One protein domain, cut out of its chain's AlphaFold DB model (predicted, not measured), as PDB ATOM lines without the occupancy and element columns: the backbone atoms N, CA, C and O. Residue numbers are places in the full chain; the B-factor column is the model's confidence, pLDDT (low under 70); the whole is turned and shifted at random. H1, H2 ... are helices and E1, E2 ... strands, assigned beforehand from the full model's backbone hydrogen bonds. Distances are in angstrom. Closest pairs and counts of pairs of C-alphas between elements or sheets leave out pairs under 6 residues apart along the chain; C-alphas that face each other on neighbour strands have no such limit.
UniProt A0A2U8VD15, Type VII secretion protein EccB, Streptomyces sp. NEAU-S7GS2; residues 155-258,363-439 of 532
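Overview. This is residues 155 to 258 and 363 to 439 of the 532 residues of the protein "Type VII secretion protein EccB" of Streptomyces sp. NEAU-S7GS2 (UniProt A0A2U8VD15). A twisted sheet of four long strands, E2, E1, E6 and E7, meets a smaller three-stranded sheet, E3, E4 and E5, where E3 and E4 come close to E7. Short helices H1 and H3 cover opposite faces of the large sheet, the longer H2 packs on the small sheet, and H4 lies beyond the far end of E6 and E7. The 181 printed residues run E1 E2 H1 E3 E4 E5 H2 H3 E6 H4 E7, both sheets antiparallel; the class is mixed helices and strands, with 73 residues in named elements, under half. The whole is compact, with a radius of gyration of the C-alphas of 15.8 A, and spans 43 by 38 by 28 A.

Arrangement. Start at E1, residues 155 to 161, and E2, residues 171 to 177: this hairpin has N 157 and O 175 within hydrogen-bond range at 2.8 A. H1, residues 182 to 185, is on this sheet at a height of 7.2 A, only just over E1 with 3 C-alphas; its closest C-alphas to E1 are those of Lys 182 and Thr 155, 6.0 A. Next come E3, residues 195 to 200, E4, residues 206 to 209, and E5, residues 214 to 217, a meander, each strand the antiparallel neighbour of the one before; look for N 199 and O 207 at 3.1 A and N 216 and O 208 at 2.8 A. H2, residues 223 to 234, is on that sheet at a height of 10.5 A, over E4 and slantwise to the strands, at 34 degrees on the local plane; Tyr 198 of E3 and Phe 234 have C-alphas 7.4 A apart, the closest of E3 and H2. H3, residues 244 to 248, lies over E1 at a height of 9.6 A, on the opposite face from H1. E6, residues 391 to 401, bends by 73 degrees at residue 398; it is the antiparallel neighbour of E1, with N 158 and O 394 within hydrogen-bond range at 2.9 A. H4, residues 407 to 410, only just on the large sheet with 5 pairs of C-alphas within 10 A, only grazes it. E7, residues 417 to 425, has N 421 and O 395 of E6 at 2.9 A. Every O i to N i+4 pair is within hydrogen-bond range in H2 and H3; H1 and H4 are too short for one.

Along the chain. Find C-alpha 155 at (123.271, 138.035, 97.048), where E1 begins its 19.6 A. H2 spans 15.8 A from (132.291, 121.295, 65.320). E6 spans 26.0 A, and E7 spans 25.2 A to C-alpha 425 at (115.707, 124.169, 90.528).

Size, cuts and confidence. The C-alphas of Lys 180 and Ser 222, the two farthest apart, are 47.6 A apart. Residues 259 to 362 are not printed, and C-alphas 258 and 363 are 8.4 A apart across the cut. Of the links that are printed whole, none is long. Look for pLDDT under 70 at residues 165 to 167 and 381 to 382.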
ATOM      1  N   THR A 155     123.096 139.152  97.976       98.12
ATOM      2  CA  THR A 155     123.271 138.035  97.048       98.12
ATOM      3  C   THR A 155     122.403 138.284  95.825       98.12
ATOM      4  O   THR A 155     121.190 138.438  95.945       98.12
ATOM      5  N   TRP A 156     123.015 138.336  94.653       98.44
ATOM      6  CA  TRP A 156     122.325 138.526  93.386       98.44
ATOM      7  C   TRP A 156     122.159 137.190  92.679       98.44
ATOM      8  O   TRP A 156     123.081 136.383  92.685       98.44
ATOM      9  N   ALA A 157     121.021 136.960  92.036       98.50
ATOM     10  CA  ALA A 157     120.834 135.822  91.147       98.50
ATOM     11  C   ALA A 157     120.116 136.252  89.870       98.50
ATOM     12  O   ALA A 157     119.095 136.934  89.934       98.50
ATOM     13  N   VAL A 158     120.630 135.831  88.719       98.25
ATOM     14  CA  VAL A 158     119.928 135.913  87.437       98.25
ATOM     15  C   VAL A 158     119.570 134.503  87.008       98.25
ATOM     16  O   VAL A 158     120.431 133.631  86.925       98.25
ATOM     17  N   CYS A 159     118.281 134.269  86.810       97.81
ATOM     18  CA  CYS A 159     117.720 132.947  86.619       97.81
ATOM     19  C   CYS A 159     116.962 132.874  85.303       97.81
ATOM     20  O   CYS A 159     116.055 133.675  85.066       97.81
ATOM     21  N   ASN A 160     117.263 131.857  84.503       96.75
ATOM     22  CA  ASN A 160     116.610 131.607  83.230       96.75
ATOM     23  C   ASN A 160     115.852 130.284  83.276       96.75
ATOM     24  O   ASN A 160     116.342 129.281  83.794       96.75
ATOM     25  N   ARG A 161     114.661 130.287  82.680       93.12
ATOM     26  CA  ARG A 161     113.901 129.081  82.342       93.12
ATOM     27  C   ARG A 161     113.478 129.107  80.877       93.12
ATOM     28  O   ARG A 161     113.457 130.193  80.284       93.12
ATOM     29  N   PRO A 162     113.120 127.956  80.287       88.81
ATOM     30  CA  PRO A 162     112.586 127.919  78.932       88.81
ATOM     31  C   PRO A 162     111.385 128.861  78.780       88.81
ATOM     32  O   PRO A 162     110.572 129.011  79.694       88.81
ATOM     33  N   GLY A 163     111.280 129.522  77.628       82.88
ATOM     34  CA  GLY A 163     110.085 130.290  77.301       82.88
ATOM     35  C   GLY A 163     108.890 129.388  76.978       82.88
ATOM     36  O   GLY A 163     109.017 128.185  76.748       82.88
ATOM     37  N   SER A 164     107.697 129.979  76.943       73.00
ATOM     38  CA  SER A 164     106.479 129.286  76.528       73.00
ATOM     39  C   SER A 164     106.332 129.336  75.000       73.00
ATOM     40  O   SER A 164     105.812 130.318  74.470       73.00
ATOM     41  N   GLY A 165     106.782 128.296  74.291       65.81
ATOM     42  CA  GLY A 165     106.556 128.123  72.848       65.81
ATOM     43  C   GLY A 165     107.765 127.587  72.074       65.81
ATOM     44  O   GLY A 165     108.872 127.497  72.594       65.81
ATOM     45  N   LEU A 166     107.562 127.230  70.803       62.81
ATOM     46  CA  LEU A 166     108.665 126.856  69.913       62.81
ATOM     47  C   LEU A 166     109.518 128.105  69.626       62.81
ATOM     48  O   LEU A 166     108.969 129.136  69.243       62.81
ATOM     49  N   ASN A 167     110.840 128.027  69.801       69.75
ATOM     50  CA  ASN A 167     111.775 129.153  69.613       69.75
ATOM     51  C   ASN A 167     111.501 130.385  70.501       69.75
ATOM     52  O   ASN A 167     111.923 131.498  70.178       69.75
ATOM     53  N   SER A 168     110.786 130.218  71.616       80.81
ATOM     54  CA  SER A 168     110.567 131.312  72.561       80.81
ATOM     55  C   SER A 168     111.868 131.688  73.266       80.81
ATOM     56  O   SER A 168     112.617 130.810  73.691       80.81
ATOM     57  N   LYS A 169     112.095 132.991  73.460       87.56
ATOM     58  CA  LYS A 169     113.207 133.484  74.280       87.56
ATOM     59  C   LYS A 169     113.104 132.940  75.714       87.56
ATOM     60  O   LYS A 169     111.982 132.789  76.211       87.56
ATOM     61  N   PRO A 170     114.237 132.680  76.388       92.12
ATOM     62  CA  PRO A 170     114.215 132.272  77.785       92.12
ATOM     63  C   PRO A 170     113.567 133.355  78.654       92.12
ATOM     64  O   PRO A 170     113.738 134.553  78.419       92.12
ATOM     65  N   GLN A 171     112.817 132.924  79.664       93.62
ATOM     66  CA  GLN A 171     112.239 133.818  80.662       93.62
ATOM     67  C   GLN A 171     113.270 134.064  81.761       93.62
ATOM     68  O   GLN A 171     113.632 133.142  82.497       93.62
ATOM     69  N   GLN A 172     113.731 135.310  81.859       95.38
ATOM     70  CA  GLN A 172     114.698 135.748  82.856       95.38
ATOM     71  C   GLN A 172     114.002 136.413  84.048       95.38
ATOM     72  O   GLN A 172     113.115 137.248  83.864       95.38
ATOM     73  N   ALA A 173     114.462 136.087  85.254       96.94
ATOM     74  CA  ALA A 173     114.136 136.810  86.476       96.94
ATOM     75  C   ALA A 173     115.401 137.118  87.287       96.94
ATOM     76  O   ALA A 173     116.358 136.342  87.286       96.94
ATOM     77  N   VAL A 174     115.394 138.257  87.975       98.12
ATOM     78  CA  VAL A 174     116.537 138.799  88.719       98.12
ATOM     79  C   VAL A 174     116.173 138.904  90.192       98.12
ATOM     80  O   VAL A 174     115.107 139.402  90.538       98.12
ATOM     81  N   PHE A 175     117.064 138.469  91.071       98.31
ATOM     82  CA  PHE A 175     116.845 138.440  92.510       98.31
ATOM     83  C   PHE A 175     117.973 139.182  93.216       98.31
ATOM     84  O   PHE A 175     119.133 138.842  93.023       98.31
ATOM     85  N   VAL A 176     117.638 140.153  94.064       98.25
ATOM     86  CA  VAL A 176     118.564 140.782  95.014       98.25
ATOM     87  C   VAL A 176     118.117 140.400  96.416       98.25
ATOM     88  O   VAL A 176     117.128 140.903  96.955       98.25
ATOM     89  N   LEU A 177     118.833 139.447  96.993       98.19
ATOM     90  CA  LEU A 177     118.447 138.753  98.205       98.19
ATOM     91  C   LEU A 177     119.188 139.341  99.408       98.19
ATOM     92  O   LEU A 177     120.420 139.316  99.486       98.19
ATOM     93  N   GLY A 178     118.413 139.866 100.355       96.50
ATOM     94  CA  GLY A 178     118.884 140.219 101.692       96.50
ATOM     95  C   GLY A 178     119.004 138.990 102.595       96.50
ATOM     96  O   GLY A 178     118.649 137.874 102.211       96.50
ATOM     97  N   ASP A 179     119.453 139.193 103.836       92.12
ATOM     98  CA  ASP A 179     119.753 138.111 104.792       92.12
ATOM     99  C   ASP A 179     118.609 137.104 104.989       92.12
ATOM    100  O   ASP A 179     118.851 135.912 105.186       92.12
ATOM    101  N   LYS A 180     117.359 137.570 104.914       93.25
ATOM    102  CA  LYS A 180     116.170 136.726 105.071       93.25
ATOM    103  C   LYS A 180     116.045 135.671 103.965       93.25
ATOM    104  O   LYS A 180     115.671 134.533 104.263       93.25
ATOM    105  N   ASP A 181     116.355 136.047 102.726       96.62
ATOM    106  CA  ASP A 181     116.053 135.242 101.538       96.62
ATOM    107  C   ASP A 181     117.302 134.698 100.839       96.62
ATOM    108  O   ASP A 181     117.165 133.801 100.014       96.62
ATOM    109  N   LYS A 182     118.521 135.152 101.176       95.31
ATOM    110  CA  LYS A 182     119.760 134.668 100.529       95.31
ATOM    111  C   LYS A 182     119.922 133.146 100.587       95.31
ATOM    112  O   LYS A 182     120.372 132.533  99.629       95.31
ATOM    113  N   LYS A 183     119.418 132.514 101.652       94.81
ATOM    114  CA  LYS A 183     119.386 131.052 101.812       94.81
ATOM    115  C   LYS A 183     118.617 130.306 100.713       94.81
ATOM    116  O   LYS A 183     118.782 129.101 100.579       94.81
ATOM    117  N   ALA A 184     117.766 130.990  99.945       95.44
ATOM    118  CA  ALA A 184     117.019 130.403  98.833       95.44
ATOM    119  C   ALA A 184     117.929 129.950  97.680       95.44
ATOM    120  O   ALA A 184     117.596 129.009  96.958       95.44
ATOM    121  N   VAL A 185     119.087 130.596  97.528       95.44
ATOM    122  CA  VAL A 185     120.120 130.199  96.562       95.44
ATOM    123  C   VAL A 185     121.259 129.411  97.210       95.44
ATOM    124  O   VAL A 185     122.229 129.058  96.548       95.44
ATOM    125  N   GLU A 186     121.141 129.094  98.498       89.94
ATOM    126  CA  GLU A 186     122.089 128.266  99.239       89.94
ATOM    127  C   GLU A 186     121.538 126.835  99.405       89.94
ATOM    128  O   GLU A 186     120.356 126.552  99.204       89.94
ATOM    129  N   GLY A 187     122.402 125.896  99.787       87.62
ATOM    130  CA  GLY A 187     121.996 124.524 100.102       87.62
ATOM    131  C   GLY A 187     121.848 123.618  98.878       87.62
ATOM    132  O   GLY A 187     122.654 123.669  97.956       87.62
ATOM    133  N   LYS A 188     120.844 122.732  98.897       87.56
ATOM    134  CA  LYS A 188     120.769 121.557  98.002       87.56
ATOM    135  C   LYS A 188     120.677 121.879  96.507       87.56
ATOM    136  O   LYS A 188     121.023 121.033  95.691       87.56
ATOM    137  N   ASN A 189     120.168 123.063  96.164       93.00
ATOM    138  CA  ASN A 189     119.968 123.527  94.790       93.00
ATOM    139  C   ASN A 189     121.207 124.214  94.198       93.00
ATOM    140  O   ASN A 189     121.258 124.454  92.994       93.00
ATOM    141  N   ARG A 190     122.226 124.486  95.022       94.69
ATOM    142  CA  ARG A 190     123.544 124.884  94.538       94.69
ATOM    143  C   ARG A 190     124.159 123.727  93.751       94.69
ATOM    144  O   ARG A 190     124.140 122.583  94.205       94.69
ATOM    145  N   VAL A 191     124.718 124.033  92.586       94.50
ATOM    146  CA  VAL A 191     125.426 123.054  91.756       94.50
ATOM    147  C   VAL A 191     126.686 122.597  92.492       94.50
ATOM    148  O   VAL A 191     127.460 123.418  92.987       94.50
ATOM    149  N   ALA A 192     126.876 121.283  92.611       92.25
ATOM    150  CA  ALA A 192     128.038 120.716  93.293       92.25
ATOM    151  C   ALA A 192     129.311 120.817  92.423       92.25
ATOM    152  O   ALA A 192     129.194 120.828  91.202       92.25
ATOM    153  N   PRO A 193     130.529 120.774  93.001       90.50
ATOM    154  CA  PRO A 193     131.784 120.839  92.232       90.50
ATOM    155  C   PRO A 193     131.955 119.763  91.148       90.50
ATOM    156  O   PRO A 193     132.686 119.953  90.184       90.50
ATOM    157  N   ARG A 194     131.261 118.628  91.289       91.06
ATOM    158  CA  ARG A 194     131.246 117.510  90.324       91.06
ATOM    159  C   ARG A 194     130.148 117.653  89.268       91.06
ATOM    160  O   ARG A 194     129.726 116.673  88.654       91.06
ATOM    161  N   GLN A 195     129.600 118.853  89.133       93.00
ATOM    162  CA  GLN A 195     128.465 119.146  88.281       93.00
ATOM    163  C   GLN A 195     128.668 120.462  87.541       93.00
ATOM    164  O   GLN A 195     129.360 121.360  88.019       93.00
ATOM    165  N   ALA A 196     128.055 120.571  86.368       95.69
ATOM    166  CA  ALA A 196     128.108 121.776  85.554       95.69
ATOM    167  C   ALA A 196     126.770 122.025  84.858       95.69
ATOM    168  O   ALA A 196     126.029 121.087  84.550       95.69
ATOM    169  N   LEU A 197     126.473 123.293  84.590       97.31
ATOM    170  CA  LEU A 197     125.400 123.663  83.678       97.31
ATOM    171  C   LEU A 197     125.869 123.464  82.236       97.31
ATOM    172  O   LEU A 197     126.994 123.829  81.881       97.31
ATOM    173  N   TYR A 198     124.967 122.960  81.402       97.25
ATOM    174  CA  TYR A 198     125.101 122.968  79.956       97.25
ATOM    175  C   TYR A 198     124.141 124.006  79.368       97.25
ATOM    176  O   TYR A 198     122.920 123.843  79.449       97.25
ATOM    177  N   VAL A 199     124.676 125.102  78.823       97.56
ATOM    178  CA  VAL A 199     123.865 126.241  78.353       97.56
ATOM    179  C   VAL A 199     124.171 126.616  76.905       97.56
ATOM    180  O   VAL A 199     125.269 126.373  76.405       97.56
ATOM    181  N   GLU A 200     123.186 127.199  76.226       97.00
ATOM    182  CA  GLU A 200     123.289 127.754  74.872       97.00
ATOM    183  C   GLU A 200     122.930 129.241  74.911       97.00
ATOM    184  O   GLU A 200     121.864 129.613  75.406       97.00
ATOM    185  N   ASP A 201     123.820 130.090  74.406       96.75
ATOM    186  CA  ASP A 201     123.604 131.536  74.348       96.75
ATOM    187  C   ASP A 201     122.733 131.950  73.135       96.75
ATOM    188  O   ASP A 201     122.384 131.117  72.284       96.75
ATOM    189  N   PRO A 202     122.352 133.237  73.015       95.56
ATOM    190  CA  PRO A 202     121.563 133.710  71.877       95.56
ATOM    191  C   PRO A 202     122.242 133.537  70.508       95.56
ATOM    192  O   PRO A 202     121.539 133.470  69.498       95.56
ATOM    193  N   GLU A 203     123.574 133.427  70.463       95.25
ATOM    194  CA  GLU A 203     124.376 133.192  69.253       95.25
ATOM    195  C   GLU A 203     124.508 131.701  68.901       95.25
ATOM    196  O   GLU A 203     125.214 131.348  67.956       95.25
ATOM    197  N   LYS A 204     123.799 130.814  69.615       94.12
ATOM    198  CA  LYS A 204     123.839 129.350  69.443       94.12
ATOM    199  C   LYS A 204     125.157 128.707  69.842       94.12
ATOM    200  O   LYS A 204     125.389 127.530  69.549       94.12
ATOM    201  N   LYS A 205     126.006 129.435  70.563       95.62
ATOM    202  CA  LYS A 205     127.216 128.868  71.131       95.62
ATOM    203  C   LYS A 205     126.889 128.182  72.449       95.62
ATOM    204  O   LYS A 205     126.077 128.627  73.257       95.62
ATOM    205  N   ARG A 206     127.519 127.028  72.623       97.44
ATOM    206  CA  ARG A 206     127.291 126.087  73.714       97.44
ATOM    207  C   ARG A 206     128.426 126.182  74.718       97.44
ATOM    208  O   ARG A 206     129.591 126.183  74.319       97.44
ATOM    209  N   TRP A 207     128.080 126.203  75.995       98.19
ATOM    210  CA  TRP A 207     129.010 126.476  77.083       98.19
ATOM    211  C   TRP A 207     128.873 125.452  78.202       98.19
ATOM    212  O   TRP A 207     127.774 124.978  78.503       98.19
ATOM    213  N   LEU A 208     130.002 125.149  78.835       98.19
ATOM    214  CA  LEU A 208     130.051 124.510  80.144       98.19
ATOM    215  C   LEU A 208     130.168 125.611  81.193       98.19
ATOM    216  O   LEU A 208     131.068 126.442  81.083       98.19
ATOM    217  N   VAL A 209     129.292 125.618  82.197       98.31
ATOM    218  CA  VAL A 209     129.399 126.539  83.339       98.31
ATOM    219  C   VAL A 209     129.577 125.736  84.620       98.31
ATOM    220  O   VAL A 209     128.707 124.939  84.967       98.31
ATOM    221  N   ASP A 210     130.703 125.916  85.307       96.62
ATOM    222  CA  ASP A 210     131.010 125.160  86.526       96.62
ATOM    223  C   ASP A 210     130.182 125.626  87.746       96.62
ATOM    224  O   ASP A 210     129.378 126.565  87.689       96.62
ATOM    225  N   SER A 211     130.372 124.959  88.887       95.25
ATOM    226  CA  SER A 211     129.720 125.314  90.155       95.25
ATOM    227  C   SER A 211     130.084 126.704  90.689       95.25
ATOM    228  O   SER A 211     129.401 127.208  91.580       95.25
ATOM    229  N   GLU A 212     131.166 127.297  90.182       95.00
ATOM    230  CA  GLU A 212     131.740 128.588  90.581       95.00
ATOM    231  C   GLU A 212     131.474 129.677  89.528       95.00
ATOM    232  O   GLU A 212     132.076 130.745  89.567       95.00
ATOM    233  N   GLY A 213     130.582 129.425  88.565       96.25
ATOM    234  CA  GLY A 213     130.197 130.401  87.546       96.25
ATOM    235  C   GLY A 213     131.272 130.704  86.498       96.25
ATOM    236  O   GLY A 213     131.146 131.710  85.795       96.25
ATOM    237  N   LYS A 214     132.309 129.867  86.353       96.38
ATOM    238  CA  LYS A 214     133.244 129.955  85.222       96.38
ATOM    239  C   LYS A 214     132.608 129.349  83.984       96.38
ATOM    240  O   LYS A 214     132.137 128.215  84.025       96.38
ATOM    241  N   ALA A 215     132.617 130.095  82.882       97.81
ATOM    242  CA  ALA A 215     132.082 129.648  81.603       97.81
ATOM    243  C   ALA A 215     133.218 129.285  80.641       97.81
ATOM    244  O   ALA A 215     134.097 130.104  80.358       97.81
ATOM    245  N   PHE A 216     133.170 128.060  80.120       97.69
ATOM    246  CA  PHE A 216     134.167 127.499  79.217       97.69
ATOM    247  C   PHE A 216     133.562 127.267  77.833       97.69
ATOM    248  O   PHE A 216     132.528 126.612  77.682       97.69
ATOM    249  N   GLU A 217     134.240 127.785  76.813       96.62
ATOM    250  CA  GLU A 217     133.962 127.465  75.413       96.62
ATOM    251  C   GLU A 217     134.508 126.074  75.058       96.62
ATOM    252  O   GLU A 217     135.580 125.691  75.524       96.62
ATOM    253  N   PHE A 218     133.818 125.353  74.171       96.44
ATOM    254  CA  PHE A 218     134.361 124.160  73.514       96.44
ATOM    255  C   PHE A 218     135.227 124.556  72.315       96.44
ATOM    256  O   PHE A 218     134.729 125.106  71.331       96.44
ATOM    257  N   ASN A 219     136.526 124.269  72.388       93.38
ATOM    258  CA  ASN A 219     137.520 124.688  71.400       93.38
ATOM    259  C   ASN A 219     138.286 123.490  70.805       93.38
ATOM    260  O   ASN A 219     139.510 123.485  70.718       93.38
ATOM    261  N   GLY A 220     137.563 122.461  70.369       87.38
ATOM    262  CA  GLY A 220     138.099 121.241  69.752       87.38
ATOM    263  C   GLY A 220     138.584 121.385  68.303       87.38
ATOM    264  O   GLY A 220     138.820 120.382  67.636       87.38
ATOM    265  N   GLY A 221     138.694 122.606  67.769       88.81
ATOM    266  CA  GLY A 221     139.179 122.886  66.408       88.81
ATOM    267  C   GLY A 221     138.176 122.631  65.273       88.81
ATOM    268  O   GLY A 221     138.299 123.239  64.214       88.81
ATOM    269  N   SER A 222     137.155 121.796  65.486       92.69
ATOM    270  CA  SER A 222     136.028 121.607  64.562       92.69
ATOM    271  C   SER A 222     134.735 121.297  65.317       92.69
ATOM    272  O   SER A 222     134.769 120.814  66.451       92.69
ATOM    273  N   GLU A 223     133.587 121.525  64.677       93.94
ATOM    274  CA  GLU A 223     132.291 121.295  65.320       93.94
ATOM    275  C   GLU A 223     132.027 119.812  65.616       93.94
ATOM    276  O   GLU A 223     131.501 119.490  66.674       93.94
ATOM    277  N   ALA A 224     132.504 118.895  64.768       93.31
ATOM    278  CA  ALA A 224     132.397 117.456  65.021       93.31
ATOM    279  C   ALA A 224     133.157 117.021  66.292       93.31
ATOM    280  O   ALA A 224     132.673 116.188  67.064       93.31
ATOM    281  N   VAL A 225     134.338 117.605  66.538       92.88
ATOM    282  CA  VAL A 225     135.115 117.355  67.764       92.88
ATOM    283  C   VAL A 225     134.417 117.979  68.972       92.88
ATOM    284  O   VAL A 225     134.330 117.340  70.019       92.88
ATOM    285  N   ASN A 226     133.859 119.184  68.824       95.25
ATOM    286  CA  ASN A 226     133.064 119.819  69.873       95.25
ATOM    287  C   ASN A 226     131.802 119.010  70.220       95.25
ATOM    288  O   ASN A 226     131.473 118.869  71.395       95.25
ATOM    289  N   ASP A 227     131.114 118.433  69.234       94.62
ATOM    290  CA  ASP A 227     129.969 117.542  69.450       94.62
ATOM    291  C   ASP A 227     130.366 116.271  70.201       94.62
ATOM    292  O   ASP A 227     129.627 115.808  71.073       94.62
ATOM    293  N   ARG A 228     131.539 115.700  69.904       93.19
ATOM    294  CA  ARG A 228     132.078 114.571  70.679       93.19
ATOM    295  C   ARG A 228     132.412 114.994  72.113       93.19
ATOM    296  O   ARG A 228     131.980 114.307  73.029       93.19
ATOM    297  N   LEU A 229     133.090 116.131  72.320       94.44
ATOM    298  CA  LEU A 229     133.379 116.678  73.659       94.44
ATOM    299  C   LEU A 229     132.105 116.837  74.491       94.44
ATOM    300  O   LEU A 229     132.034 116.355  75.618       94.44
ATOM    301  N   ARG A 230     131.078 117.469  73.917       95.25
ATOM    302  CA  ARG A 230     129.802 117.699  74.603       95.25
ATOM    303  C   ARG A 230     129.093 116.395  74.951       95.25
ATOM    304  O   ARG A 230     128.597 116.283  76.063       95.25
ATOM    305  N   ARG A 231     129.100 115.396  74.061       92.94
ATOM    306  CA  ARG A 231     128.526 114.072  74.356       92.94
ATOM    307  C   ARG A 231     129.282 113.314  75.445       92.94
ATOM    308  O   ARG A 231     128.639 112.668  76.257       92.94
ATOM    309  N   MET A 232     130.609 113.415  75.502       91.75
ATOM    310  CA  MET A 232     131.391 112.786  76.578       91.75
ATOM    311  C   MET A 232     131.121 113.436  77.942       91.75
ATOM    312  O   MET A 232     131.090 112.751  78.958       91.75
ATOM    313  N   ILE A 233     130.901 114.755  77.981       93.50
ATOM    314  CA  ILE A 233     130.706 115.491  79.243       93.50
ATOM    315  C   ILE A 233     129.241 115.474  79.704       93.50
ATOM    316  O   ILE A 233     128.966 115.341  80.894       93.50
ATOM    317  N   PHE A 234     128.294 115.629  78.776       93.19
ATOM    318  CA  PHE A 234     126.872 115.820  79.078       93.19
ATOM    319  C   PHE A 234     125.973 114.675  78.594       93.19
ATOM    320  O   PHE A 234     124.761 114.719  78.798       93.19
ATOM    321  N   GLY A 235     126.527 113.645  77.951       91.62
ATOM    322  CA  GLY A 235     125.742 112.540  77.405       91.62
ATOM    323  C   GLY A 235     124.758 113.014  76.333       91.62
ATOM    324  O   GLY A 235     125.136 113.662  75.355       91.62
ATOM    325  N   SER A 236     123.483 112.671  76.516       90.38
ATOM    326  CA  SER A 236     122.373 113.061  75.637       90.38
ATOM    327  C   SER A 236     121.650 114.342  76.068       90.38
ATOM    328  O   SER A 236     120.668 114.715  75.421       90.38
ATOM    329  N   ALA A 237     122.093 115.002  77.143       91.94
ATOM    330  CA  ALA A 237     121.434 116.195  77.659       91.94
ATOM    331  C   ALA A 237     121.443 117.334  76.630       91.94
ATOM    332  O   ALA A 237     122.437 117.563  75.935       91.94
ATOM    333  N   GLN A 238     120.332 118.063  76.545       91.38
ATOM    334  CA  GLN A 238     120.214 119.242  75.690       91.38
ATOM    335  C   GLN A 238     120.647 120.505  76.444       91.38
ATOM    336  O   GLN A 238     120.373 120.621  77.641       91.38
ATOM    337  N   PRO A 239     121.302 121.473  75.774       94.62
ATOM    338  CA  PRO A 239     121.681 122.713  76.428       94.62
ATOM    339  C   PRO A 239     120.441 123.551  76.736       94.62
ATOM    340  O   PRO A 239     119.545 123.709  75.904       94.62
ATOM    341  N   GLN A 240     120.416 124.162  77.916       94.75
ATOM    342  CA  GLN A 240     119.380 125.133  78.237       94.75
ATOM    343  C   GLN A 240     119.688 126.474  77.570       94.75
ATOM    344  O   GLN A 240     120.763 127.038  77.760       94.75
ATOM    345  N   GLN A 241     118.722 127.021  76.835       95.38
ATOM    346  CA  GLN A 241     118.850 128.363  76.274       95.38
ATOM    347  C   GLN A 241     118.855 129.421  77.381       95.38
ATOM    348  O   GLN A 241     117.963 129.451  78.235       95.38
ATOM    349  N   VAL A 242     119.837 130.315  77.331       96.88
ATOM    350  CA  VAL A 242     119.993 131.442  78.254       96.88
ATOM    351  C   VAL A 242     120.079 132.762  77.487       96.88
ATOM    352  O   VAL A 242     120.247 132.804  76.271       96.88
ATOM    353  N   SER A 243     119.849 133.855  78.200       96.69
ATOM    354  CA  SER A 243     119.916 135.219  77.680       96.69
ATOM    355  C   SER A 243     121.366 135.701  77.615       96.69
ATOM    356  O   SER A 243     122.251 135.118  78.248       96.69
ATOM    357  N   GLN A 244     121.613 136.789  76.881       96.81
ATOM    358  CA  GLN A 244     122.942 137.401  76.866       96.81
ATOM    359  C   GLN A 244     123.277 137.986  78.240       96.81
ATOM    360  O   GLN A 244     124.386 137.821  78.730       96.81
ATOM    361  N   GLU A 245     122.288 138.579  78.905       97.12
ATOM    362  CA  GLU A 245     122.431 139.157  80.234       97.12
ATOM    363  C   GLU A 245     122.841 138.103  81.273       97.12
ATOM    364  O   GLU A 245     123.650 138.397  82.146       97.12
ATOM    365  N   PHE A 246     122.353 136.860  81.157       97.94
ATOM    366  CA  PHE A 246     122.830 135.741  81.973       97.94
ATOM    367  C   PHE A 246     124.312 135.453  81.707       97.94
ATOM    368  O   PHE A 246     125.093 135.353  82.653       97.94
ATOM    369  N   MET A 247     124.712 135.357  80.434       98.06
ATOM    370  CA  MET A 247     126.103 135.083  80.050       98.06
ATOM    371  C   MET A 247     127.063 136.188  80.505       98.06
ATOM    372  O   MET A 247     128.148 135.883  80.996       98.06
ATOM    373  N   ASP A 248     126.642 137.451  80.430       97.00
ATOM    374  CA  ASP A 248     127.434 138.617  80.836       97.00
ATOM    375  C   ASP A 248     127.717 138.655  82.350       97.00
ATOM    376  O   ASP A 248     128.614 139.374  82.799       97.00
ATOM    377  N   THR A 249     126.975 137.880  83.152       97.38
ATOM    378  CA  THR A 249     127.226 137.751  84.596       97.38
ATOM    379  C   THR A 249     128.283 136.714  84.969       97.38
ATOM    380  O   THR A 249     128.773 136.732  86.102       97.38
ATOM    381  N   LEU A 250     128.623 135.806  84.052       97.50
ATOM    382  CA  LEU A 250     129.536 134.693  84.304       97.50
ATOM    383  C   LEU A 250     131.004 135.115  84.193       97.50
ATOM    384  O   LEU A 250     131.367 136.080  83.518       97.50
ATOM    385  N   LEU A 251     131.884 134.320  84.802       95.25
ATOM    386  CA  LEU A 251     133.328 134.422  84.602       95.25
ATOM    387  C   LEU A 251     133.701 133.710  83.297       95.25
ATOM    388  O   LEU A 251     134.162 132.569  83.299       95.25
ATOM    389  N   VAL A 252     133.465 134.374  82.165       94.62
ATOM    390  CA  VAL A 252     133.831 133.843  80.846       94.62
ATOM    391  C   VAL A 252     135.350 133.784  80.723       94.62
ATOM    392  O   VAL A 252     136.030 134.813  80.765       94.62
ATOM    393  N   LEU A 253     135.887 132.573  80.577       93.75
ATOM    394  CA  LEU A 253     137.323 132.384  80.432       93.75
ATOM    395  C   LEU A 253     137.778 132.658  78.991       93.75
ATOM    396  O   LEU A 253     137.030 132.407  78.042       93.75
ATOM    397  N   PRO A 254     139.020 133.143  78.801       91.81
ATOM    398  CA  PRO A 254     139.614 133.271  77.478       91.81
ATOM    399  C   PRO A 254     139.544 131.960  76.691       91.81
ATOM    400  O   PRO A 254     139.741 130.879  77.244       91.81
ATOM    401  N   ARG A 255     139.340 132.054  75.374       91.81
ATOM    402  CA  ARG A 255     139.198 130.893  74.478       91.81
ATOM    403  C   ARG A 255     140.366 129.899  74.562       91.81
ATOM    404  O   ARG A 255     140.174 128.704  74.347       91.81
ATOM    405  N   GLN A 256     141.567 130.374  74.883       90.81
ATOM    406  CA  GLN A 256     142.770 129.554  75.064       90.81
ATOM    407  C   GLN A 256     142.667 128.606  76.269       90.81
ATOM    408  O   GLN A 256     143.326 127.573  76.278       90.81
ATOM    409  N   LEU A 257     141.835 128.947  77.258       93.19
ATOM    410  CA  LEU A 257     141.538 128.131  78.437       93.19
ATOM    411  C   LEU A 257     140.255 127.296  78.269       93.19
ATOM    412  O   LEU A 257     139.849 126.602  79.201       93.19
ATOM    413  N   GLY A 258     139.606 127.363  77.099       94.62
ATOM    414  CA  GLY A 258     138.408 126.587  76.783       94.62
ATOM    415  C   GLY A 258     138.655 125.076  76.808       94.62
ATOM    416  O   GLY A 258     139.793 124.617  76.739       94.62
ATOM    417  N   TRP A 363     140.290 123.984  84.581       94.06
ATOM    418  CA  TRP A 363     139.392 122.884  84.259       94.06
ATOM    419  C   TRP A 363     138.946 122.149  85.530       94.06
ATOM    420  O   TRP A 363     139.693 122.097  86.510       94.06
ATOM    421  N   PRO A 364     137.747 121.543  85.521       91.94
ATOM    422  CA  PRO A 364     137.267 120.743  86.640       91.94
ATOM    423  C   PRO A 364     138.274 119.663  87.060       91.94
ATOM    424  O   PRO A 364     138.886 118.993  86.226       91.94
ATOM    425  N   SER A 365     138.437 119.468  88.369       88.75
ATOM    426  CA  SER A 365     139.293 118.406  88.910       88.75
ATOM    427  C   SER A 365     138.602 117.038  88.909       88.75
ATOM    428  O   SER A 365     139.246 115.997  88.800       88.75
ATOM    429  N   GLU A 366     137.277 117.036  88.999       88.06
ATOM    430  CA  GLU A 366     136.438 115.849  89.114       88.06
ATOM    431  C   GLU A 366     135.666 115.594  87.822       88.06
ATOM    432  O   GLU A 366     135.308 116.524  87.098       88.06
ATOM    433  N   SER A 367     135.333 114.329  87.561       85.62
ATOM    434  CA  SER A 367     134.397 113.987  86.489       85.62
ATOM    435  C   SER A 367     133.062 114.702  86.709       85.62
ATOM    436  O   SER A 367     132.499 114.660  87.809       85.62
ATOM    437  N   LEU A 368     132.566 115.348  85.656       90.12
ATOM    438  CA  LEU A 368     131.344 116.136  85.712       90.12
ATOM    439  C   LEU A 368     130.108 115.310  85.370       90.12
ATOM    440  O   LEU A 368     130.147 114.399  84.549       90.12
ATOM    441  N   SER A 369     128.992 115.702  85.973       90.00
ATOM    442  CA  SER A 369     127.648 115.356  85.518       90.00
ATOM    443  C   SER A 369     126.855 116.628  85.216       90.00
ATOM    444  O   SER A 369     127.119 117.699  85.766       90.00
ATOM    445  N   VAL A 370     125.885 116.527  84.316       93.25
ATOM    446  CA  VAL A 370     125.029 117.657  83.946       93.25
ATOM    447  C   VAL A 370     124.062 118.002  85.085       93.25
ATOM    448  O   VAL A 370     123.350 117.143  85.605       93.25
ATOM    449  N   ALA A 371     124.038 119.270  85.494       94.19
ATOM    450  CA  ALA A 371     123.178 119.749  86.577       94.19
ATOM    451  C   ALA A 371     121.769 120.135  86.104       94.19
ATOM    452  O   ALA A 371     120.823 120.087  86.887       94.19
ATOM    453  N   ASN A 372     121.619 120.518  84.837       93.88
ATOM    454  CA  ASN A 372     120.390 121.060  84.256       93.88
ATOM    455  C   ASN A 372     119.806 120.172  83.137       93.88
ATOM    456  O   ASN A 372     119.211 120.682  82.189       93.88
ATOM    457  N   ASP A 373     119.947 118.845  83.249       92.62
ATOM    458  CA  ASP A 373     119.230 117.891  82.388       92.62
ATOM    459  C   ASP A 373     117.777 117.756  82.848       92.62
ATOM    460  O   ASP A 373     117.388 116.847  83.579       92.62
ATOM    461  N   PHE A 374     116.963 118.727  82.452       90.56
ATOM    462  CA  PHE A 374     115.562 118.777  82.845       90.56
ATOM    463  C   PHE A 374     114.670 117.795  82.074       90.56
ATOM    464  O   PHE A 374     113.538 117.556  82.495       90.56
ATOM    465  N   GLU A 375     115.145 117.216  80.967       87.88
ATOM    466  CA  GLU A 375     114.381 116.236  80.184       87.88
ATOM    467  C   GLU A 375     114.391 114.853  80.832       87.88
ATOM    468  O   GLU A 375     113.371 114.162  80.807       87.88
ATOM    469  N   HIS A 376     115.508 114.473  81.456       87.88
ATOM    470  CA  HIS A 376     115.658 113.181  82.131       87.88
ATOM    471  C   HIS A 376     115.624 113.303  83.662       87.88
ATOM    472  O   HIS A 376     115.359 112.320  84.357       87.88
ATOM    473  N   GLY A 377     115.821 114.515  84.185       81.38
ATOM    474  CA  GLY A 377     116.092 114.778  85.593       81.38
ATOM    475  C   GLY A 377     117.596 114.736  85.883       81.38
ATOM    476  O   GLY A 377     118.349 113.972  85.281       81.38
ATOM    477  N   SER A 378     118.036 115.539  86.847       73.38
ATOM    478  CA  SER A 378     119.396 115.532  87.375       73.38
ATOM    479  C   SER A 378     119.340 115.281  88.884       73.38
ATOM    480  O   SER A 378     118.461 115.760  89.594       73.38
ATOM    481  N   MET A 379     120.287 114.541  89.460       70.50
ATOM    482  CA  MET A 379     120.306 114.356  90.923       70.50
ATOM    483  C   MET A 379     120.656 115.652  91.697       70.50
ATOM    484  O   MET A 379     120.839 115.614  92.914       70.50
ATOM    485  N   THR A 380     120.754 116.805  91.024       72.38
ATOM    486  CA  THR A 380     121.039 118.122  91.607       72.38
ATOM    487  C   THR A 380     119.769 118.778  92.138       72.38
ATOM    488  O   THR A 380     118.729 118.739  91.490       72.38
ATOM    489  N   GLY A 381     119.805 119.425  93.307       62.59
ATOM    490  CA  GLY A 381     118.689 120.281  93.740       62.59
ATOM    491  C   GLY A 381     117.353 119.588  94.005       62.59
ATOM    492  O   GLY A 381     116.360 120.266  94.265       62.59
ATOM    493  N   GLY A 382     117.311 118.254  93.987       64.56
ATOM    494  CA  GLY A 382     116.063 117.492  94.039       64.56
ATOM    495  C   GLY A 382     115.370 117.314  92.686       64.56
ATOM    496  O   GLY A 382     114.249 116.811  92.690       64.56
ATOM    497  N   LEU A 383     116.029 117.639  91.562       79.88
ATOM    498  CA  LEU A 383     115.563 117.456  90.174       79.88
ATOM    499  C   LEU A 383     115.485 115.976  89.748       79.88
ATOM    500  O   LEU A 383     115.876 115.579  88.659       79.88
ATOM    501  N   THR A 384     114.931 115.123  90.602       79.62
ATOM    502  CA  THR A 384     114.849 113.668  90.399       79.62
ATOM    503  C   THR A 384     113.869 113.244  89.303       79.62
ATOM    504  O   THR A 384     113.744 112.054  89.021       79.62
ATOM    505  N   ARG A 385     113.129 114.192  88.716       83.88
ATOM    506  CA  ARG A 385     112.111 113.948  87.695       83.88
ATOM    507  C   ARG A 385     112.215 114.983  86.574       83.88
ATOM    508  O   ARG A 385     112.610 116.118  86.845       83.88
ATOM    509  N   PRO A 386     111.794 114.630  85.349       87.38
ATOM    510  CA  PRO A 386     111.710 115.578  84.247       87.38
ATOM    511  C   PRO A 386     110.851 116.805  84.580       87.38
ATOM    512  O   PRO A 386     109.750 116.673  85.124       87.38
ATOM    513  N   THR A 387     111.311 117.996  84.194       88.12
ATOM    514  CA  THR A 387     110.574 119.258  84.341       88.12
ATOM    515  C   THR A 387     110.716 120.125  83.094       88.12
ATOM    516  O   THR A 387     111.798 120.335  82.571       88.12
ATOM    517  N   ARG A 388     109.610 120.684  82.601       85.81
ATOM    518  CA  ARG A 388     109.650 121.599  81.444       85.81
ATOM    519  C   ARG A 388     109.982 123.042  81.826       85.81
ATOM    520  O   ARG A 388     110.267 123.849  80.951       85.81
ATOM    521  N   ASN A 389     109.941 123.352  83.120       86.94
ATOM    522  CA  ASN A 389     110.100 124.705  83.654       86.94
ATOM    523  C   ASN A 389     111.383 124.856  84.478       86.94
ATOM    524  O   ASN A 389     111.483 125.784  85.275       86.94
ATOM    525  N   GLY A 390     112.341 123.944  84.293       91.75
ATOM    526  CA  GLY A 390     113.613 123.961  85.000       91.75
ATOM    527  C   GLY A 390     114.321 125.310  84.898       91.75
ATOM    528  O   GLY A 390     114.373 125.933  83.835       91.75
ATOM    529  N   VAL A 391     114.853 125.764  86.025       94.88
ATOM    530  CA  VAL A 391     115.528 127.048  86.177       94.88
ATOM    531  C   VAL A 391     117.009 126.796  86.410       94.88
ATOM    532  O   VAL A 391     117.360 126.015  87.293       94.88
ATOM    533  N   SER A 392     117.865 127.509  85.679       97.00
ATOM    534  CA  SER A 392     119.284 127.647  86.021       97.00
ATOM    535  C   SER A 392     119.588 129.095  86.364       97.00
ATOM    536  O   SER A 392     119.104 130.004  85.688       97.00
ATOM    537  N   CYS A 393     120.402 129.310  87.394       98.25
ATOM    538  CA  CYS A 393     120.818 130.637  87.817       98.25
ATOM    539  C   CYS A 393     122.338 130.779  87.883       98.25
ATOM    540  O   CYS A 393     123.046 129.875  88.333       98.25
ATOM    541  N   SER A 394     122.798 131.968  87.506       98.44
ATOM    542  CA  SER A 394     124.095 132.525  87.874       98.44
ATOM    543  C   SER A 394     123.890 133.353  89.141       98.44
ATOM    544  O   SER A 394     122.942 134.141  89.214       98.44
ATOM    545  N   VAL A 395     124.717 133.140  90.163       98.56
ATOM    546  CA  VAL A 395     124.550 133.751  91.487       98.56
ATOM    547  C   VAL A 395     125.849 134.416  91.923       98.56
ATOM    548  O   VAL A 395     126.892 133.772  91.963       98.56
ATOM    549  N   TYR A 396     125.766 135.689  92.299       98.12
ATOM    550  CA  TYR A 396     126.854 136.476  92.866       98.12
ATOM    551  C   TYR A 396     126.613 136.720  94.355       98.12
ATOM    552  O   TYR A 396     125.613 137.320  94.747       98.12
ATOM    553  N   ASN A 397     127.556 136.322  95.204       95.94
ATOM    554  CA  ASN A 397     127.434 136.393  96.665       95.94
ATOM    555  C   ASN A 397     127.664 137.803  97.255       95.94
ATOM    556  O   ASN A 397     127.809 137.954  98.469       95.94
ATOM    557  N   GLY A 398     127.720 138.844  96.418       93.31
ATOM    558  CA  GLY A 398     127.823 140.238  96.865       93.31
ATOM    559  C   GLY A 398     129.239 140.716  97.197       93.31
ATOM    560  O   GLY A 398     129.406 141.839  97.670       93.31
ATOM    561  N   LYS A 399     130.262 139.881  96.980       92.75
ATOM    562  CA  LYS A 399     131.666 140.194  97.284       92.75
ATOM    563  C   LYS A 399     132.608 139.644  96.221       92.75
ATOM    564  O   LYS A 399     132.284 138.674  95.548       92.75
ATOM    565  N   ASN A 400     133.794 140.233  96.112       93.06
ATOM    566  CA  ASN A 400     134.854 139.709  95.254       93.06
ATOM    567  C   ASN A 400     135.877 138.932  96.091       93.06
ATOM    568  O   ASN A 400     136.194 139.326  97.217       93.06
ATOM    569  N   ILE A 401     136.412 137.855  95.527       93.44
ATOM    570  CA  ILE A 401     137.442 137.001  96.120       93.44
ATOM    571  C   ILE A 401     138.732 137.078  95.303       93.44
ATOM    572  O   ILE A 401     138.720 137.307  94.095       93.44
ATOM    573  N   LYS A 402     139.871 136.914  95.974       92.19
ATOM    574  CA  LYS A 402     141.175 136.770  95.315       92.19
ATOM    575  C   LYS A 402     141.467 135.290  95.136       92.19
ATOM    576  O   LYS A 402     141.165 134.512  96.041       92.19
ATOM    577  N   LEU A 403     142.034 134.922  93.992       87.75
ATOM    578  CA  LEU A 403     142.377 133.536  93.719       87.75
ATOM    579  C   LEU A 403     143.728 133.191  94.375       87.75
ATOM    580  O   LEU A 403     144.570 134.083  94.556       87.75
ATOM    581  N   PRO A 404     143.931 131.933  94.812       82.38
ATOM    582  CA  PRO A 404     145.180 131.523  95.445       82.38
ATOM    583  C   PRO A 404     146.349 131.556  94.452       82.38
ATOM    584  O   PRO A 404     146.507 130.623  93.684       82.38
ATOM    585  N   GLY A 405     147.190 132.591  94.532       82.50
ATOM    586  CA  GLY A 405     148.318 132.797  93.608       82.50
ATOM    587  C   GLY A 405     148.215 134.078  92.771       82.50
ATOM    588  O   GLY A 405     149.185 134.488  92.133       82.50
ATOM    589  N   GLY A 406     147.097 134.806  92.867       88.00
ATOM    590  CA  GLY A 406     146.915 136.100  92.201       88.00
ATOM    591  C   GLY A 406     146.452 135.991  90.745       88.00
ATOM    592  O   GLY A 406     146.573 136.959  89.981       88.00
ATOM    593  N   GLU A 407     145.930 134.828  90.354       88.94
ATOM    594  CA  GLU A 407     145.421 134.487  89.022       88.94
ATOM    595  C   GLU A 407     144.302 135.428  88.581       88.94
ATOM    596  O   GLU A 407     144.145 135.677  87.383       88.94
ATOM    597  N   GLU A 408     143.564 136.031  89.526       91.06
ATOM    598  CA  GLU A 408     142.511 136.999  89.209       91.06
ATOM    599  C   GLU A 408     143.037 138.137  88.328       91.06
ATOM    600  O   GLU A 408     142.337 138.627  87.443       91.06
ATOM    601  N   LYS A 409     144.304 138.531  88.507       90.56
ATOM    602  CA  LYS A 409     144.930 139.602  87.725       90.56
ATOM    603  C   LYS A 409     145.135 139.188  86.274       90.56
ATOM    604  O   LYS A 409     144.909 140.008  85.383       90.56
ATOM    605  N   GLN A 410     145.528 137.935  86.045       87.94
ATOM    606  CA  GLN A 410     145.712 137.371  84.707       87.94
ATOM    607  C   GLN A 410     144.365 137.216  83.989       87.94
ATOM    608  O   GLN A 410     144.275 137.465  82.791       87.94
ATOM    609  N   LEU A 411     143.292 136.942  84.743       89.00
ATOM    610  CA  LEU A 411     141.911 136.942  84.245       89.00
ATOM    611  C   LEU A 411     141.326 138.351  84.027       89.00
ATOM    612  O   LEU A 411     140.186 138.490  83.590       89.00
ATOM    613  N   GLY A 412     142.076 139.419  84.321       91.19
ATOM    614  CA  GLY A 412     141.622 140.799  84.137       91.19
ATOM    615  C   GLY A 412     140.796 141.371  85.293       91.19
ATOM    616  O   GLY A 412     140.198 142.438  85.131       91.19
ATOM    617  N   TYR A 413     140.821 140.723  86.460       92.81
ATOM    618  CA  TYR A 413     140.130 141.091  87.699       92.81
ATOM    619  C   TYR A 413     141.119 141.554  88.785       92.81
ATOM    620  O   TYR A 413     141.291 140.892  89.808       92.81
ATOM    621  N   PRO A 414     141.780 142.721  88.635       91.00
ATOM    622  CA  PRO A 414     142.816 143.172  89.573       91.00
ATOM    623  C   PRO A 414     142.303 143.451  90.996       91.00
ATOM    624  O   PRO A 414     143.106 143.597  91.918       91.00
ATOM    625  N   ASN A 415     140.983 143.546  91.173       88.44
ATOM    626  CA  ASN A 415     140.313 143.791  92.450       88.44
ATOM    627  C   ASN A 415     139.595 142.535  92.991       88.44
ATOM    628  O   ASN A 415     138.699 142.661  93.824       88.44
ATOM    629  N   GLY A 416     139.969 141.341  92.518       92.19
ATOM    630  CA  GLY A 416     139.282 140.084  92.824       92.19
ATOM    631  C   GLY A 416     138.198 139.744  91.802       92.19
ATOM    632  O   GLY A 416     137.575 140.639  91.222       92.19
ATOM    633  N   VAL A 417     137.976 138.447  91.593       93.06
ATOM    634  CA  VAL A 417     136.853 137.931  90.803       93.06
ATOM    635  C   VAL A 417     135.570 137.972  91.640       93.06
ATOM    636  O   VAL A 417     135.644 137.788  92.856       93.06
ATOM    637  N   PRO A 418     134.396 138.223  91.043       94.75
ATOM    638  CA  PRO A 418     133.115 137.989  91.700       94.75
ATOM    639  C   PRO A 418     133.056 136.607  92.380       94.75
ATOM    640  O   PRO A 418     133.426 135.607  91.770       94.75
ATOM    641  N   ASP A 419     132.620 136.552  93.642       95.81
ATOM    642  CA  ASP A 419     132.322 135.296  94.344       95.81
ATOM    643  C   ASP A 419     131.036 134.714  93.762       95.81
ATOM    644  O   ASP A 419     129.925 135.151  94.089       95.81
ATOM    645  N   MET A 420     131.225 133.797  92.823       96.94
ATOM    646  CA  MET A 420     130.188 133.243  91.977       96.94
ATOM    647  C   MET A 420     129.821 131.826  92.403       96.94
ATOM    648  O   MET A 420     130.645 131.046  92.879       96.94
ATOM    649  N   GLN A 421     128.566 131.471  92.163       96.75
ATOM    650  CA  GLN A 421     128.108 130.092  92.183       96.75
ATOM    651  C   GLN A 421     127.008 129.881  91.140       96.75
ATOM    652  O   GLN A 421     126.388 130.836  90.665       96.75
ATOM    653  N   THR A 422     126.721 128.623  90.821       97.44
ATOM    654  CA  THR A 422     125.570 128.253  89.992       97.44
ATOM    655  C   THR A 422     124.516 127.496  90.793       97.44
ATOM    656  O   THR A 422     124.788 126.878  91.828       97.44
ATOM    657  N   TRP A 423     123.269 127.590  90.336       97.06
ATOM    658  CA  TRP A 423     122.100 127.048  91.025       97.06
ATOM    659  C   TRP A 423     121.105 126.477  90.019       97.06
ATOM    660  O   TRP A 423     120.949 127.031  88.931       97.06
ATOM    661  N   VAL A 424     120.415 125.397  90.387       95.69
ATOM    662  CA  VAL A 424     119.357 124.780  89.574       95.69
ATOM    663  C   VAL A 424     118.142 124.403  90.415       95.69
ATOM    664  O   VAL A 424     118.272 123.951  91.556       95.69
ATOM    665  N   GLY A 425     116.947 124.528  89.844       93.31
ATOM    666  CA  GLY A 425     115.707 124.169  90.528       93.31
ATOM    667  C   GLY A 425     114.524 123.955  89.594       93.31
ATOM    668  O   GLY A 425     114.583 124.246  88.402       93.31
ATOM    669  N   GLU A 426     113.437 123.416  90.146       90.50
ATOM    670  CA  GLU A 426     112.179 123.187  89.415       90.50
ATOM    671  C   GLU A 426     111.383 124.480  89.171       90.50
ATOM    672  O   GLU A 426     110.513 124.510  88.303       90.50
ATOM    673  N   ASP A 427     111.678 125.531  89.939       91.31
ATOM    674  CA  ASP A 427     111.103 126.874  89.844       91.31
ATOM    675  C   ASP A 427     112.142 127.896  90.341       91.31
ATOM    676  O   ASP A 427     113.248 127.520  90.726       91.31
ATOM    677  N   TYR A 428     111.821 129.189  90.317       94.50
ATOM    678  CA  TYR A 428     112.720 130.238  90.792       94.50
ATOM    679  C   TYR A 428     113.057 130.105  92.292       94.50
ATOM    680  O   TYR A 428     112.241 129.588  93.061       94.50
ATOM    681  N   PRO A 429     114.215 130.636  92.748       94.88
ATOM    682  CA  PRO A 429     114.621 130.563  94.158       94.88
ATOM    683  C   PRO A 429     113.588 131.168  95.117       94.88
ATOM    684  O   PRO A 429     113.382 130.676  96.226       94.88
ATOM    685  N   VAL A 430     112.913 132.234  94.680       95.38
ATOM    686  CA  VAL A 430     111.823 132.885  95.408       95.38
ATOM    687  C   VAL A 430     110.635 133.065  94.469       95.38
ATOM    688  O   VAL A 430     110.801 133.362  93.286       95.38
ATOM    689  N   LYS A 431     109.420 132.906  94.999       92.50
ATOM    690  CA  LYS A 431     108.192 133.142  94.237       92.50
ATOM    691  C   LYS A 431     108.051 134.623  93.902       92.50
ATOM    692  O   LYS A 431     108.042 135.462  94.801       92.50
ATOM    693  N   ILE A 432     107.864 134.917  92.621       90.56
ATOM    694  CA  ILE A 432     107.598 136.262  92.108       90.56
ATOM    695  C   ILE A 432     106.178 136.347  91.557       90.56
ATOM    696  O   ILE A 432     105.595 135.342  91.143       90.56
ATOM    697  N   ALA A 433     105.600 137.547  91.584       86.44
ATOM    698  CA  ALA A 433     104.278 137.780  91.020       86.44
ATOM    699  C   ALA A 433     104.286 137.553  89.500       86.44
ATOM    700  O   ALA A 433     105.283 137.806  88.822       86.44
ATOM    701  N   THR A 434     103.158 137.109  88.948       84.31
ATOM    702  CA  THR A 434     103.000 136.951  87.499       84.31
ATOM    703  C   THR A 434     103.289 138.274  86.785       84.31
ATOM    704  O   THR A 434     102.688 139.294  87.107       84.31
ATOM    705  N   GLY A 435     104.200 138.251  85.811       83.31
ATOM    706  CA  GLY A 435     104.615 139.436  85.053       83.31
ATOM    707  C   GLY A 435     105.767 140.231  85.676       83.31
ATOM    708  O   GLY A 435     106.325 141.085  84.995       83.31
ATOM    709  N   ALA A 436     106.169 139.936  86.917       88.06
ATOM    710  CA  ALA A 436     107.394 140.482  87.489       88.06
ATOM    711  C   ALA A 436     108.619 139.728  86.953       88.06
ATOM    712  O   ALA A 436     108.596 138.507  86.797       88.06
ATOM    713  N   ASN A 437     109.697 140.464  86.696       91.69
ATOM    714  CA  ASN A 437     110.998 139.940  86.270       91.69
ATOM    715  C   ASN A 437     112.129 140.307  87.245       91.69
ATOM    716  O   ASN A 437     113.275 139.922  87.026       91.69
ATOM    717  N   SER A 438     111.823 141.030  88.323       95.81
ATOM    718  CA  SER A 438     112.760 141.327  89.399       95.81
ATOM    719  C   SER A 438     112.127 141.085  90.767       95.81
ATOM    720  O   SER A 438     110.915 141.197  90.959       95.81
ATOM    721  N   TYR A 439     112.972 140.727  91.727       97.44
ATOM    722  CA  TYR A 439     112.639 140.566  93.130       97.44
ATOM    723  C   TYR A 439     113.764 141.152  93.965       97.44
ATOM    724  O   TYR A 439     114.931 140.815  93.783       97.44
TER     725      TYR A 439